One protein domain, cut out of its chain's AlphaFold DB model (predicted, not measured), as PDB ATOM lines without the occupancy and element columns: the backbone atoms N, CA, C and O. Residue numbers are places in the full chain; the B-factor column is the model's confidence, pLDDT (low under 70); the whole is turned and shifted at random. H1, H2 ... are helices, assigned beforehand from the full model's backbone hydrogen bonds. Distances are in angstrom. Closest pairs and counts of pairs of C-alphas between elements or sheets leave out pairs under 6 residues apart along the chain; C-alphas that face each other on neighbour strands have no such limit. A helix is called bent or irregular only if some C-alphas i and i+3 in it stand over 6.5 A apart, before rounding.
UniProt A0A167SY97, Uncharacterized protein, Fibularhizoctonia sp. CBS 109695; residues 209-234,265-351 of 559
ATOM      1  N   VAL A 209      -7.413 -11.155  22.453       87.94
ATOM      2  CA  VAL A 209      -6.466 -10.504  21.530       87.94
ATOM      3  C   VAL A 209      -6.270  -9.014  21.853       87.94
ATOM      4  O   VAL A 209      -5.176  -8.479  21.678       87.94
ATOM      5  N   THR A 210      -7.298  -8.363  22.407       89.88
ATOM      6  CA  THR A 210      -7.232  -7.001  22.957       89.88
ATOM      7  C   THR A 210      -6.184  -6.916  24.068       89.88
ATOM      8  O   THR A 210      -5.353  -6.011  24.047       89.88
ATOM      9  N   ASN A 211      -6.159  -7.880  24.997       90.56
ATOM     10  CA  ASN A 211      -5.177  -7.901  26.087       90.56
ATOM     11  C   ASN A 211      -3.746  -8.028  25.548       90.56
ATOM     12  O   ASN A 211      -2.857  -7.318  26.016       90.56
ATOM     13  N   VAL A 212      -3.533  -8.867  24.528       91.56
ATOM     14  CA  VAL A 212      -2.224  -9.017  23.867       91.56
ATOM     15  C   VAL A 212      -1.765  -7.691  23.251       91.56
ATOM     16  O   VAL A 212      -0.617  -7.293  23.445       91.56
ATOM     17  N   ALA A 213      -2.660  -6.975  22.562       93.06
ATOM     18  CA  ALA A 213      -2.354  -5.669  21.976       93.06
ATOM     19  C   ALA A 213      -2.006  -4.614  23.042       93.06
ATOM     20  O   ALA A 213      -1.023  -3.888  22.893       93.06
ATOM     21  N   VAL A 214      -2.766  -4.570  24.144       95.25
ATOM     22  CA  VAL A 214      -2.498  -3.687  25.292       95.25
ATOM     23  C   VAL A 214      -1.129  -3.974  25.894       95.25
ATOM     24  O   VAL A 214      -0.350  -3.051  26.130       95.25
ATOM     25  N   TRP A 215      -0.822  -5.247  26.142       94.69
ATOM     26  CA  TRP A 215       0.434  -5.636  26.771       94.69
ATOM     27  C   TRP A 215       1.625  -5.314  25.869       94.69
ATOM     28  O   TRP A 215       2.594  -4.725  26.343       94.69
ATOM     29  N   GLN A 216       1.533  -5.611  24.569       94.69
ATOM     30  CA  GLN A 216       2.565  -5.261  23.590       94.69
ATOM     31  C   GLN A 216       2.839  -3.752  23.563       94.69
ATOM     32  O   GLN A 216       3.992  -3.329  23.608       94.69
ATOM     33  N   GLU A 217       1.794  -2.933  23.500       95.50
ATOM     34  CA  GLU A 217       1.948  -1.479  23.471       95.50
ATOM     35  C   GLU A 217       2.569  -0.937  24.764       95.50
ATOM     36  O   GLU A 217       3.500  -0.129  24.724       95.50
ATOM     37  N   CYS A 218       2.105  -1.415  25.923       96.75
ATOM     38  CA  CYS A 218       2.703  -1.075  27.211       96.75
ATOM     39  C   CYS A 218       4.176  -1.508  27.285       96.75
ATOM     40  O   CYS A 218       4.996  -0.767  27.826       96.75
ATOM     41  N   PHE A 219       4.528  -2.665  26.718       96.31
ATOM     42  CA  PHE A 219       5.901  -3.168  26.672       96.31
ATOM     43  C   PHE A 219       6.820  -2.259  25.850       96.31
ATOM     44  O   PHE A 219       7.933  -1.954  26.284       96.31
ATOM     45  N   TRP A 220       6.359  -1.762  24.700       95.12
ATOM     46  CA  TRP A 220       7.153  -0.825  23.902       95.12
ATOM     47  C   TRP A 220       7.329   0.522  24.599       95.12
ATOM     48  O   TRP A 220       8.449   1.013  24.679       95.12
ATOM     49  N   ARG A 221       6.270   1.077  25.205       95.31
ATOM     50  CA  ARG A 221       6.387   2.310  26.013       95.31
ATOM     51  C   ARG A 221       7.352   2.148  27.176       95.31
ATOM     52  O   ARG A 221       8.105   3.060  27.499       95.31
ATOM     53  N   TRP A 222       7.300   0.990  27.823       96.50
ATOM     54  CA  TRP A 222       8.195   0.654  28.915       96.50
ATOM     55  C   TRP A 222       9.649   0.587  28.440       96.50
ATOM     56  O   TRP A 222      10.507   1.215  29.052       96.50
ATOM     57  N   THR A 223       9.898  -0.078  27.310       94.75
ATOM     58  CA  THR A 223      11.231  -0.183  26.696       94.75
ATOM     59  C   THR A 223      11.801   1.194  26.340       94.75
ATOM     60  O   THR A 223      12.964   1.463  26.639       94.75
ATOM     61  N   ASP A 224      10.988   2.090  25.770       92.12
ATOM     62  CA  ASP A 224      11.409   3.460  25.445       92.12
ATOM     63  C   ASP A 224      11.865   4.227  26.699       92.12
ATOM     64  O   ASP A 224      12.872   4.940  26.684       92.12
ATOM     65  N   LEU A 225      11.154   4.047  27.818       92.44
ATOM     66  CA  LEU A 225      11.475   4.697  29.090       92.44
ATOM     67  C   LEU A 225      12.695   4.086  29.788       92.44
ATOM     68  O   LEU A 225      13.395   4.806  30.503       92.44
ATOM     69  N   CYS A 226      12.992   2.800  29.573       90.69
ATOM     70  CA  CYS A 226      14.179   2.152  30.139       90.69
ATOM     71  C   CYS A 226      15.470   2.897  29.759       90.69
ATOM     72  O   CYS A 226      16.340   3.081  30.611       90.69
ATOM     73  N   ALA A 227      15.571   3.399  28.522       80.62
ATOM     74  CA  ALA A 227      16.727   4.178  28.074       80.62
ATOM     75  C   ALA A 227      16.881   5.502  28.849       80.62
ATOM     76  O   ALA A 227      17.982   5.827  29.301       80.62
ATOM     77  N   SER A 228      15.781   6.238  29.048       80.69
ATOM     78  CA  SER A 228      15.757   7.498  29.814       80.69
ATOM     79  C   SER A 228      16.136   7.277  31.285       80.69
ATOM     80  O   SER A 228      16.918   8.025  31.883       80.69
ATOM     81  N   ILE A 229      15.642   6.188  31.872       84.00
ATOM     82  CA  ILE A 229      15.874   5.861  33.279       84.00
ATOM     83  C   ILE A 229      17.304   5.398  33.535       84.00
ATOM     84  O   ILE A 229      17.904   5.817  34.527       84.00
ATOM     85  N   ALA A 230      17.872   4.592  32.638       75.50
ATOM     86  CA  ALA A 230      19.269   4.185  32.730       75.50
ATOM     87  C   ALA A 230      20.207   5.408  32.707       75.50
ATOM     88  O   ALA A 230      21.102   5.520  33.543       75.50
ATOM     89  N   GLN A 231      19.951   6.371  31.814       73.06
ATOM     90  CA  GLN A 231      20.724   7.618  31.728       73.06
ATOM     91  C   GLN A 231      20.570   8.487  32.984       73.06
ATOM     92  O   GLN A 231      21.559   8.997  33.512       73.06
ATOM     93  N   SER A 232      19.346   8.605  33.506       70.19
ATOM     94  CA  SER A 232      19.056   9.371  34.726       70.19
ATOM     95  C   SER A 232      19.746   8.784  35.964       70.19
ATOM     96  O   SER A 232      20.235   9.524  36.819       70.19
ATOM     97  N   SER A 233      19.832   7.451  36.050       65.06
ATOM     98  CA  SER A 233      20.553   6.756  37.121       65.06
ATOM     99  C   SER A 233      22.044   7.107  37.109       65.06
ATOM    100  O   SER A 233      22.594   7.485  38.143       65.06
ATOM    101  N   LEU A 234      22.679   7.066  35.933       61.50
ATOM    102  CA  LEU A 234      24.100   7.393  35.761       61.50
ATOM    103  C   LEU A 234      24.405   8.863  36.091       61.50
ATOM    104  O   LEU A 234      25.398   9.151  36.758       61.50
ATOM    105  N   ILE A 265      10.267  16.414  35.037       67.88
ATOM    106  CA  ILE A 265      10.109  15.527  33.874       67.88
ATOM    107  C   ILE A 265      10.703  14.148  34.185       67.88
ATOM    108  O   ILE A 265      10.016  13.140  34.048       67.88
ATOM    109  N   VAL A 266      11.921  14.107  34.738       76.50
ATOM    110  CA  VAL A 266      12.573  12.856  35.173       76.50
ATOM    111  C   VAL A 266      11.739  12.115  36.229       76.50
ATOM    112  O   VAL A 266      11.669  10.885  36.238       76.50
ATOM    113  N   GLN A 267      11.070  12.847  37.126       84.00
ATOM    114  CA  GLN A 267      10.199  12.250  38.136       84.00
ATOM    115  C   GLN A 267       8.924  11.642  37.532       84.00
ATOM    116  O   GLN A 267       8.534  10.544  37.939       84.00
ATOM    117  N   GLU A 268       8.266  12.325  36.595       87.12
ATOM    118  CA  GLU A 268       7.059  11.809  35.938       87.12
ATOM    119  C   GLU A 268       7.378  10.625  35.012       87.12
ATOM    120  O   GLU A 268       6.640   9.636  35.037       87.12
ATOM    121  N   ASP A 269       8.518  10.643  34.315       88.94
ATOM    122  CA  ASP A 269       9.020   9.503  33.535       88.94
ATOM    123  C   ASP A 269       9.255   8.276  34.423       88.94
ATOM    124  O   ASP A 269       8.816   7.168  34.099       88.94
ATOM    125  N   PHE A 270       9.869   8.463  35.598       91.38
ATOM    126  CA  PHE A 270      10.048   7.374  36.558       91.38
ATOM    127  C   PHE A 270       8.705   6.829  37.068       91.38
ATOM    128  O   PHE A 270       8.526   5.614  37.188       91.38
ATOM    129  N   VAL A 271       7.734   7.702  37.364       93.06
ATOM    130  CA  VAL A 271       6.387   7.276  37.783       93.06
ATOM    131  C   VAL A 271       5.688   6.505  36.662       93.06
ATOM    132  O   VAL A 271       5.082   5.468  36.939       93.06
ATOM    133  N   GLN A 272       5.792   6.975  35.418       94.81
ATOM    134  CA  GLN A 272       5.229   6.323  34.238       94.81
ATOM    135  C   GLN A 272       5.840   4.935  34.031       94.81
ATOM    136  O   GLN A 272       5.111   3.952  33.887       94.81
ATOM    137  N   TRP A 273       7.167   4.831  34.083       96.12
ATOM    138  CA  TRP A 273       7.873   3.561  33.965       96.12
ATOM    139  C   TRP A 273       7.527   2.599  35.090       96.12
ATOM    140  O   TRP A 273       7.273   1.427  34.824       96.12
ATOM    141  N   ARG A 274       7.445   3.071  36.339       96.62
ATOM    142  CA  ARG A 274       7.014   2.233  37.463       96.62
ATOM    143  C   ARG A 274       5.604   1.697  37.230       96.62
ATOM    144  O   ARG A 274       5.364   0.510  37.430       96.62
ATOM    145  N   ASN A 275       4.669   2.553  36.816       97.25
ATOM    146  CA  ASN A 275       3.294   2.134  36.552       97.25
ATOM    147  C   ASN A 275       3.240   1.074  35.446       97.25
ATOM    148  O   ASN A 275       2.585   0.054  35.638       97.25
ATOM    149  N   LEU A 276       3.967   1.282  34.343       97.81
ATOM    150  CA  LEU A 276       4.086   0.315  33.249       97.81
ATOM    151  C   LEU A 276       4.731  -0.995  33.712       97.81
ATOM    152  O   LEU A 276       4.187  -2.057  33.439       97.81
ATOM    153  N   THR A 277       5.830  -0.931  34.464       97.94
ATOM    154  CA  THR A 277       6.554  -2.102  34.981       97.94
ATOM    155  C   THR A 277       5.636  -2.993  35.814       97.94
ATOM    156  O   THR A 277       5.497  -4.187  35.554       97.94
ATOM    157  N   LEU A 278       4.951  -2.405  36.799       97.69
ATOM    158  CA  LEU A 278       4.059  -3.163  37.673       97.69
ATOM    159  C   LEU A 278       2.793  -3.612  36.931       97.69
ATOM    160  O   LEU A 278       2.272  -4.688  37.212       97.69
ATOM    161  N   PHE A 279       2.290  -2.815  35.982       97.25
ATOM    162  CA  PHE A 279       1.166  -3.206  35.130       97.25
ATOM    163  C   PHE A 279       1.515  -4.420  34.266       97.25
ATOM    164  O   PHE A 279       0.762  -5.385  34.272       97.25
ATOM    165  N   LEU A 280       2.659  -4.407  33.577       96.50
ATOM    166  CA  LEU A 280       3.122  -5.513  32.738       96.50
ATOM    167  C   LEU A 280       3.282  -6.795  33.554       96.50
ATOM    168  O   LEU A 280       2.830  -7.847  33.107       96.50
ATOM    169  N   ALA A 281       3.840  -6.705  34.767       95.12
ATOM    170  CA  ALA A 281       3.952  -7.839  35.681       95.12
ATOM    171  C   ALA A 281       2.575  -8.395  36.092       95.12
ATOM    172  O   ALA A 281       2.361  -9.606  36.042       95.12
ATOM    173  N   ALA A 282       1.629  -7.520  36.440       92.81
ATOM    174  CA  ALA A 282       0.289  -7.911  36.870       92.81
ATOM    175  C   ALA A 282      -0.611  -8.410  35.726       92.81
ATOM    176  O   ALA A 282      -1.487  -9.239  35.963       92.81
ATOM    177  N   PHE A 283      -0.419  -7.905  34.506       91.81
ATOM    178  CA  PHE A 283      -1.287  -8.144  33.349       91.81
ATOM    179  C   PHE A 283      -0.741  -9.200  32.375       91.81
ATOM    180  O   PHE A 283      -1.384  -9.533  31.388       91.81
ATOM    181  N   SER A 284       0.440  -9.754  32.628       87.00
ATOM    182  CA  SER A 284       1.083 -10.725  31.735       87.00
ATOM    183  C   SER A 284       0.387 -12.088  31.680       87.00
ATOM    184  O   SER A 284       0.416 -12.753  30.645       87.00
ATOM    185  N   GLY A 285      -0.295 -12.492  32.756       79.12
ATOM    186  CA  GLY A 285      -1.007 -13.770  32.801       79.12
ATOM    187  C   GLY A 285      -2.178 -13.865  31.832       79.12
ATOM    188  O   GLY A 285      -2.462 -14.944  31.330       79.12
ATOM    189  N   VAL A 286      -2.803 -12.727  31.520       73.75
ATOM    190  CA  VAL A 286      -3.954 -12.632  30.613       73.75
ATOM    191  C   VAL A 286      -3.544 -12.355  29.170       73.75
ATOM    192  O   VAL A 286      -4.359 -11.849  28.404       73.75
ATOM    193  N   CYS A 287      -2.274 -12.577  28.814       73.94
ATOM    194  CA  CYS A 287      -1.727 -12.335  27.473       73.94
ATOM    195  C   CYS A 287      -1.100 -13.586  26.842       73.94
ATOM    196  O   CYS A 287      -0.905 -13.628  25.629       73.94
ATOM    197  N   CYS A 288      -0.805 -14.626  27.622       72.00
ATOM    198  CA  CYS A 288      -0.160 -15.841  27.133       72.00
ATOM    199  C   CYS A 288      -1.191 -16.871  26.637       72.00
ATOM    200  O   CYS A 288      -1.514 -17.820  27.343       72.00
ATOM    201  N   GLN A 289      -1.685 -16.710  25.404       69.25
ATOM    202  CA  GLN A 289      -2.503 -17.734  24.731       69.25
ATOM    203  C   GLN A 289      -1.675 -18.966  24.339       69.25
ATOM    204  O   GLN A 289      -0.518 -18.855  23.925       69.25
ATOM    205  N   GLU A 290      -2.293 -20.148  24.404       66.56
ATOM    206  CA  GLU A 290      -1.720 -21.380  23.844       66.56
ATOM    207  C   GLU A 290      -1.679 -21.332  22.310       66.56
ATOM    208  O   GLU A 290      -0.651 -21.653  21.713       66.56
ATOM    209  N   ASN A 291      -2.752 -20.833  21.684       70.94
ATOM    210  CA  ASN A 291      -2.915 -20.736  20.231       70.94
ATOM    211  C   ASN A 291      -2.795 -19.283  19.753       70.94
ATOM    212  O   ASN A 291      -3.785 -18.605  19.484       70.94
ATOM    213  N   TYR A 292      -1.560 -18.795  19.671       79.19
ATOM    214  CA  TYR A 292      -1.259 -17.432  19.240       79.19
ATOM    215  C   TYR A 292      -1.515 -17.218  17.735       79.19
ATOM    216  O   TYR A 292      -0.979 -17.941  16.894       79.19
ATOM    217  N   ASN A 293      -2.267 -16.166  17.392       84.44
ATOM    218  CA  ASN A 293      -2.466 -15.696  16.020       84.44
ATOM    219  C   ASN A 293      -2.134 -14.198  15.920       84.44
ATOM    220  O   ASN A 293      -2.814 -13.356  16.509       84.44
ATOM    221  N   SER A 294      -1.120 -13.864  15.118       85.50
ATOM    222  CA  SER A 294      -0.590 -12.501  14.980       85.50
ATOM    223  C   SER A 294      -1.566 -11.487  14.387       85.50
ATOM    224  O   SER A 294      -1.403 -10.291  14.617       85.50
ATOM    225  N   SER A 295      -2.562 -11.946  13.627       86.81
ATOM    226  CA  SER A 295      -3.510 -11.080  12.913       86.81
ATOM    227  C   SER A 295      -4.931 -11.176  13.468       86.81
ATOM    228  O   SER A 295      -5.858 -10.629  12.876       86.81
ATOM    229  N   ALA A 296      -5.127 -11.847  14.610       86.44
ATOM    230  CA  ALA A 296      -6.450 -12.049  15.199       86.44
ATOM    231  C   ALA A 296      -7.186 -10.731  15.498       86.44
ATOM    232  O   ALA A 296      -8.409 -10.687  15.400       86.44
ATOM    233  N   LEU A 297      -6.469  -9.637  15.780       88.81
ATOM    234  CA  LEU A 297      -7.088  -8.340  16.066       88.81
ATOM    235  C   LEU A 297      -7.868  -7.781  14.863       88.81
ATOM    236  O   LEU A 297      -8.887  -7.114  15.041       88.81
ATOM    237  N   GLN A 298      -7.442  -8.125  13.643       90.00
ATOM    238  CA  GLN A 298      -8.068  -7.673  12.397       90.00
ATOM    239  C   GLN A 298      -9.477  -8.251  12.184       90.00
ATOM    240  O   GLN A 298     -10.242  -7.736  11.374       90.00
ATOM    241  N   THR A 299      -9.837  -9.307  12.922       88.06
ATOM    242  CA  THR A 299     -11.192  -9.887  12.905       88.06
ATOM    243  C   THR A 299     -12.227  -9.015  13.619       88.06
ATOM    244  O   THR A 299     -13.420  -9.161  13.372       88.06
ATOM    245  N   ILE A 300     -11.770  -8.103  14.484       88.75
ATOM    246  CA  ILE A 300     -12.615  -7.235  15.314       88.75
ATOM    247  C   ILE A 300     -12.476  -5.780  14.866       88.75
ATOM    248  O   ILE A 300     -13.472  -5.067  14.749       88.75
ATOM    249  N   VAL A 301     -11.239  -5.335  14.616       90.19
ATOM    250  CA  VAL A 301     -10.932  -3.966  14.194       90.19
ATOM    251  C   VAL A 301     -10.379  -3.997  12.766       90.19
ATOM    252  O   VAL A 301      -9.320  -4.583  12.546       90.19
ATOM    253  N   PRO A 302     -11.048  -3.365  11.787       89.69
ATOM    254  CA  PRO A 302     -10.568  -3.319  10.410       89.69
ATOM    255  C   PRO A 302      -9.156  -2.731  10.292       89.69
ATOM    256  O   PRO A 302      -8.807  -1.769  10.981       89.69
ATOM    257  N   GLN A 303      -8.354  -3.258   9.364       87.75
ATOM    258  CA  GLN A 303      -6.961  -2.840   9.152       87.75
ATOM    259  C   GLN A 303      -6.812  -1.332   8.872       87.75
ATOM    260  O   GLN A 303      -5.801  -0.735   9.238       87.75
ATOM    261  N   GLN A 304      -7.815  -0.707   8.245       85.75
ATOM    262  CA  GLN A 304      -7.835   0.726   7.929       85.75
ATOM    263  C   GLN A 304      -7.876   1.609   9.184       85.75
ATOM    264  O   GLN A 304      -7.453   2.757   9.135       85.75
ATOM    265  N   ILE A 305      -8.401   1.072  10.286       86.00
ATOM    266  CA  ILE A 305      -8.594   1.768  11.561       86.00
ATOM    267  C   ILE A 305      -7.458   1.444  12.543       86.00
ATOM    268  O   ILE A 305      -7.149   2.246  13.423       86.00
ATOM    269  N   LEU A 306      -6.831   0.273  12.403       88.12
ATOM    270  CA  LEU A 306      -5.734  -0.147  13.268       88.12
ATOM    271  C   LEU A 306      -4.447   0.652  13.004       88.12
ATOM    272  O   LEU A 306      -4.021   0.724  11.841       88.12
ATOM    273  N   PRO A 307      -3.774   1.141  14.068       87.88
ATOM    274  CA  PRO A 307      -2.397   1.619  13.984       87.88
ATOM    275  C   PRO A 307      -1.474   0.553  13.386       87.88
ATOM    276  O   PRO A 307      -1.645  -0.639  13.656       87.88
ATOM    277  N   ASP A 308      -0.480   0.982  12.604       86.88
ATOM    278  CA  ASP A 308       0.411   0.079  11.865       86.88
ATOM    279  C   ASP A 308       1.089  -0.958  12.774       86.88
ATOM    280  O   ASP A 308       1.078  -2.154  12.464       86.88
ATOM    281  N   ASP A 309       1.560  -0.530  13.946       84.31
ATOM    282  CA  ASP A 309       2.257  -1.379  14.920       84.31
ATOM    283  C   ASP A 309       1.360  -2.443  15.583       84.31
ATOM    284  O   ASP A 309       1.857  -3.412  16.163       84.31
ATOM    285  N   MET A 310       0.033  -2.298  15.487       89.12
ATOM    286  CA  MET A 310      -0.954  -3.235  16.042       89.12
ATOM    287  C   MET A 310      -1.574  -4.158  14.986       89.12
ATOM    288  O   MET A 310      -2.325  -5.070  15.336       89.12
ATOM    289  N   ARG A 311      -1.267  -3.966  13.694       88.12
ATOM    290  CA  ARG A 311      -1.789  -4.827  12.615       88.12
ATOM    291  C   ARG A 311      -1.248  -6.247  12.699       88.12
ATOM    292  O   ARG A 311      -1.967  -7.193  12.378       88.12
ATOM    293  N   VAL A 312       0.009  -6.383  13.113       89.75
ATOM    294  CA  VAL A 312       0.681  -7.668  13.312       89.75
ATOM    295  C   VAL A 312       1.258  -7.678  14.716       89.75
ATOM    296  O   VAL A 312       2.302  -7.079  14.982       89.75
ATOM    297  N   LEU A 313       0.571  -8.373  15.615       89.81
ATOM    298  CA  LEU A 313       1.048  -8.540  16.978       89.81
ATOM    299  C   LEU A 313       2.317  -9.410  16.985       89.81
ATOM    300  O   LEU A 313       2.623 -10.138  16.029       89.81
ATOM    301  N   LYS A 314       3.093  -9.298  18.057       90.25
ATOM    302  CA  LYS A 314       4.246 -10.139  18.376       90.25
ATOM    303  C   LYS A 314       3.820 -11.232  19.343       90.25
ATOM    304  O   LYS A 314       2.849 -11.081  20.080       90.25
ATOM    305  N   ASN A 315       4.571 -12.331  19.348       88.62
ATOM    306  CA  ASN A 315       4.295 -13.429  20.259       88.62
ATOM    307  C   ASN A 315       4.464 -12.944  21.716       88.62
ATOM    308  O   ASN A 315       5.585 -12.594  22.101       88.62
ATOM    309  N   PRO A 316       3.394 -12.943  22.531       87.38
ATOM    310  CA  PRO A 316       3.443 -12.427  23.893       87.38
ATOM    311  C   PRO A 316       4.419 -13.209  24.776       87.38
ATOM    312  O   PRO A 316       5.071 -12.602  25.619       87.38
ATOM    313  N   LYS A 317       4.608 -14.519  24.544       88.12
ATOM    314  CA  LYS A 317       5.553 -15.341  25.322       88.12
ATOM    315  C   LYS A 317       6.989 -14.829  25.192       88.12
ATOM    316  O   LYS A 317       7.658 -14.628  26.198       88.12
ATOM    317  N   GLN A 318       7.421 -14.516  23.967       89.56
ATOM    318  CA  GLN A 318       8.766 -13.988  23.705       89.56
ATOM    319  C   GLN A 318       8.980 -12.615  24.352       89.56
ATOM    320  O   GLN A 318      10.058 -12.328  24.873       89.56
ATOM    321  N   LEU A 319       7.962 -11.750  24.319       92.38
ATOM    322  CA  LEU A 319       8.073 -10.437  24.946       92.38
ATOM    323  C   LEU A 319       8.081 -10.534  26.478       92.38
ATOM    324  O   LEU A 319       8.805  -9.781  27.122       92.38
ATOM    325  N   VAL A 320       7.318 -11.464  27.062       93.19
ATOM    326  CA  VAL A 320       7.311 -11.738  28.508       93.19
ATOM    327  C   VAL A 320       8.663 -12.270  28.980       93.19
ATOM    328  O   VAL A 320       9.179 -11.784  29.983       93.19
ATOM    329  N   GLU A 321       9.264 -13.217  28.258       92.12
ATOM    330  CA  GLU A 321      10.611 -13.724  28.562       92.12
ATOM    331  C   GLU A 321      11.642 -12.590  28.535       92.12
ATOM    332  O   GLU A 321      12.432 -12.438  29.468       92.12
ATOM    333  N   ARG A 322      11.581 -11.728  27.511       94.56
ATOM    334  CA  ARG A 322      12.430 -10.534  27.435       94.56
ATOM    335  C   ARG A 322      12.180  -9.579  28.604       94.56
ATOM    336  O   ARG A 322      13.135  -9.101  29.197       94.56
ATOM    337  N   PHE A 323      10.922  -9.313  28.945       96.00
ATOM    338  CA  PHE A 323      10.557  -8.453  30.070       96.00
ATOM    339  C   PHE A 323      11.116  -8.976  31.399       96.00
ATOM    340  O   PHE A 323      11.708  -8.206  32.149       96.00
ATOM    341  N   ILE A 324      10.973 -10.277  31.677       95.31
ATOM    342  CA  ILE A 324      11.512 -10.901  32.895       95.31
ATOM    343  C   ILE A 324      13.037 -10.767  32.934       95.31
ATOM    344  O   ILE A 324      13.570 -10.356  33.960       95.31
ATOM    345  N   LYS A 325      13.724 -11.044  31.818       93.81
ATOM    346  CA  LYS A 325      15.182 -10.910  31.727       93.81
ATOM    347  C   LYS A 325      15.655  -9.490  32.051       93.81
ATOM    348  O   LYS A 325      16.515  -9.302  32.900       93.81
ATOM    349  N   GLU A 326      15.049  -8.492  31.421       94.50
ATOM    350  CA  GLU A 326      15.399  -7.082  31.627       94.50
ATOM    351  C   GLU A 326      15.095  -6.624  33.074       94.50
ATOM    352  O   GLU A 326      15.846  -5.845  33.658       94.50
ATOM    353  N   LEU A 327      14.032  -7.142  33.714       94.88
ATOM    354  CA  LEU A 327      13.791  -6.908  35.147       94.88
ATOM    355  C   LEU A 327      14.866  -7.534  36.038       94.88
ATOM    356  O   LEU A 327      15.228  -6.927  37.048       94.88
ATOM    357  N   THR A 328      15.367  -8.719  35.688       92.50
ATOM    358  CA  THR A 328      16.490  -9.349  36.391       92.50
ATOM    359  C   THR A 328      17.745  -8.482  36.287       92.50
ATOM    360  O   THR A 328      18.402  -8.251  37.304       92.50
ATOM    361  N   ASP A 329      18.024  -7.913  35.110       89.62
ATOM    362  CA  ASP A 329      19.147  -6.988  34.900       89.62
ATOM    363  C   ASP A 329      18.998  -5.704  35.740       89.62
ATOM    364  O   ASP A 329      19.971  -5.178  36.282       89.62
ATOM    365  N   PHE A 330      17.769  -5.223  35.954       90.88
ATOM    366  CA  PHE A 330      17.516  -4.074  36.830       90.88
ATOM    367  C   PHE A 330      17.780  -4.330  38.322       90.88
ATOM    368  O   PHE A 330      17.892  -3.363  39.076       90.88
ATOM    369  N   LEU A 331      17.926  -5.583  38.773       89.44
ATOM    370  CA  LEU A 331      18.221  -5.897  40.182       89.44
ATOM    371  C   LEU A 331      19.633  -5.484  40.619       89.44
ATOM    372  O   LEU A 331      19.881  -5.367  41.822       89.44
ATOM    373  N   ILE A 332      20.537  -5.258  39.664       85.25
ATOM    374  CA  ILE A 332      21.908  -4.780  39.898       85.25
ATOM    375  C   ILE A 332      22.100  -3.305  39.544       85.25
ATOM    376  O   ILE A 332      23.232  -2.848  39.420       85.25
ATOM    377  N   SER A 333      21.013  -2.549  39.371       85.25
ATOM    378  CA  SER A 333      21.104  -1.113  39.114       85.25
ATOM    379  C   SER A 333      21.693  -0.357  40.312       85.25
ATOM    380  O   SER A 333      21.395  -0.663  41.467       85.25
ATOM    381  N   ASP A 334      22.458   0.703  40.038       82.44
ATOM    382  CA  ASP A 334      22.951   1.628  41.070       82.44
ATOM    383  C   ASP A 334      21.809   2.397  41.767       82.44
ATOM    384  O   ASP A 334      21.953   2.890  42.888       82.44
ATOM    385  N   SER A 335      20.644   2.501  41.118       85.50
ATOM    386  CA  SER A 335      19.469   3.159  41.686       85.50
ATOM    387  C   SER A 335      18.641   2.185  42.517       85.50
ATOM    388  O   SER A 335      17.920   1.333  41.996       85.50
ATOM    389  N   THR A 336      18.634   2.397  43.834       86.06
ATOM    390  CA  THR A 336      17.808   1.621  44.776       86.06
ATOM    391  C   THR A 336      16.325   1.628  44.411       86.06
ATOM    392  O   THR A 336      15.649   0.614  44.577       86.06
ATOM    393  N   LYS A 337      15.826   2.737  43.846       90.19
ATOM    394  CA  LYS A 337      14.441   2.869  43.375       90.19
ATOM    395  C   LYS A 337      14.128   1.916  42.219       90.19
ATOM    396  O   LYS A 337      13.034   1.364  42.175       90.19
ATOM    397  N   ILE A 338      15.064   1.734  41.284       91.75
ATOM    398  CA  ILE A 338      14.899   0.814  40.149       91.75
ATOM    399  C   ILE A 338      14.867  -0.625  40.669       91.75
ATOM    400  O   ILE A 338      13.921  -1.355  40.376       91.75
ATOM    401  N   CYS A 339      15.828  -0.992  41.522       90.19
ATOM    402  CA  CYS A 339      15.897  -2.322  42.132       90.19
ATOM    403  C   CYS A 339      14.639  -2.652  42.950       90.19
ATOM    404  O   CYS A 339      14.149  -3.779  42.921       90.19
ATOM    405  N   GLU A 340      14.094  -1.673  43.681       91.94
ATOM    406  CA  GLU A 340      12.839  -1.811  44.425       91.94
ATOM    407  C   GLU A 340      11.656  -2.141  43.519       91.94
ATOM    408  O   GLU A 340      10.919  -3.082  43.815       91.94
ATOM    409  N   VAL A 341      11.500  -1.408  42.415       95.62
ATOM    410  CA  VAL A 341      10.411  -1.632  41.457       95.62
ATOM    411  C   VAL A 341      10.575  -2.969  40.740       95.62
ATOM    412  O   VAL A 341       9.595  -3.697  40.608       95.62
ATOM    413  N   ALA A 342      11.793  -3.334  40.328       95.38
ATOM    414  CA  ALA A 342      12.064  -4.627  39.697       95.38
ATOM    415  C   ALA A 342      11.753  -5.800  40.642       95.38
ATOM    416  O   ALA A 342      11.059  -6.747  40.267       95.38
ATOM    417  N   ARG A 343      12.176  -5.706  41.908       94.25
ATOM    418  CA  ARG A 343      11.850  -6.697  42.942       94.25
ATOM    419  C   ARG A 343      10.348  -6.775  43.221       94.25
ATOM    420  O   ARG A 343       9.822  -7.877  43.373       94.25
ATOM    421  N   GLU A 344       9.659  -5.637  43.310       94.94
ATOM    422  CA  GLU A 344       8.200  -5.594  43.477       94.94
ATOM    423  C   GLU A 344       7.494  -6.249  42.280       94.94
ATOM    424  O   GLU A 344       6.599  -7.075  42.472       94.94
ATOM    425  N   ALA A 345       7.941  -5.959  41.057       96.00
ATOM    426  CA  ALA A 345       7.413  -6.545  39.832       96.00
ATOM    427  C   ALA A 345       7.545  -8.073  39.826       96.00
ATOM    428  O   ALA A 345       6.543  -8.768  39.678       96.00
ATOM    429  N   LEU A 346       8.755  -8.596  40.043       94.81
ATOM    430  CA  LEU A 346       9.037 -10.031  39.963       94.81
ATOM    431  C   LEU A 346       8.417 -10.823  41.117       94.81
ATOM    432  O   LEU A 346       7.802 -11.862  40.892       94.81
ATOM    433  N   GLY A 347       8.564 -10.351  42.357       91.44
ATOM    434  CA  GLY A 347       8.199 -11.159  43.521       91.44
ATOM    435  C   GLY A 347       6.831 -10.853  44.137       91.44
ATOM    436  O   GLY A 347       6.334 -11.667  44.914       91.44
ATOM    437  N   ALA A 348       6.201  -9.715  43.821       90.06
ATOM    438  CA  ALA A 348       4.890  -9.352  44.370       90.06
ATOM    439  C   ALA A 348       3.814  -9.201  43.287       90.06
ATOM    440  O   ALA A 348       2.716  -9.744  43.445       90.06
ATOM    441  N   GLU A 349       4.117  -8.516  42.185       91.88
ATOM    442  CA  GLU A 349       3.128  -8.147  41.167       91.88
ATOM    443  C   GLU A 349       3.043  -9.121  39.988       91.88
ATOM    444  O   GLU A 349       2.029  -9.107  39.297       91.88
ATOM    445  N   LEU A 350       3.998 -10.029  39.784       91.44
ATOM    446  CA  LEU A 350       3.926 -10.979  38.672       91.44
ATOM    447  C   LEU A 350       2.658 -11.854  38.741       91.44
ATOM    448  O   LEU A 350       2.168 -12.219  39.828       91.44
ATOM    449  N   SER A 351       2.084 -12.137  37.570       88.19
ATOM    450  CA  SER A 351       0.968 -13.069  37.438       88.19
ATOM    451  C   SER A 351       1.396 -14.488  37.832       88.19
ATOM    452  O   SER A 351       2.461 -14.930  37.398       88.19
TER     453      SER A 351
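AT A GLANCE: This is residues 209 to 234 and 265 to 351 of the 559 residues of an uncharacterized protein of Fibularhizoctonia sp. CBS 109695 (UniProt A0A167SY97). What shape do these atoms make? Four helices form an up-and-down bundle, each running against the one before: H1 and H5 pair side by side, H2 and H6 make a second pair crossing them. Residues 287 to 315, with short H3 and H4, make a looped head at one end, near H1's first residues. What is its make-up and size? The printed part has 113 residues, class all helix, with six named helices, H1 to H6, and no named strand. It is compact, with a radius of gyration of the C-alphas of 15.0 A, and spans 45 by 29 by 16 A.

HOW THE PARTS SIT: What touches the first helix? H1, residues 209 to 234, the hub, touches H2, residues 265 to 286, opposite ways at a steep tilt of 36 degrees, only just beyond shallow; C-alphas 222 and 273 are closest, 5.8 A. With residues 212 to 219 alone it touches H5, residues 316 to 332, the same way at a shallow 22 degrees; C-alphas 212 and 316 are closest, 6.6 A. Residues 209 to 210 alone only just touch H3, residues 296 to 299, with 3 pairs of C-alphas within 8 A, the closest 209 and 297, 5.9 A. And the others? H3 and H4, residues 308 to 311, only just touch, with 3 such pairs, the closest C-alphas 298 and 311, 6.9 A. H6, residues 336 to 349, forms a hairpin with H5 at a steep 41 degrees, C-alphas 331 and 339 being closest, 4.7 A, and touches residues 274 to 282 of H2 alone at a shallow 19 degrees, the same way, C-alphas 282 and 349 being closest, 5.2 A. Are the backbones helical? Every O i to N i+4 pair is within hydrogen-bond range in H6, but 20 of 22 in H1, 16 of 18 in H2 and 12 of 13 in H5; H3 and H4 are too short for such a pair.

IN THESE COORDINATES: Where are the ends? H1 begins at C-alpha 209 (-6.466, -10.504, 21.530) and H6 ends at C-alpha 349 (3.128, -8.147, 41.167). How long are the helices? H1 measures 38.2 A, H2 31.6 A, H5 25.6 A and H6 18.0 A; H2 is irregular, with C-alphas 282 and 285 7.3 A apart.

THE WHOLE: Where is the cut? Residues 235 to 264 are not printed; C-alphas 234 and 265 are 16.3 A apart. Are any links long? Of the links printed whole, H4 to H5 and H5 to H6 are tight, H2 to H3 and H3 to H4 short. Where is confidence low? Residues 233 to 234, 265 and 289 to 290 have pLDDT under 70.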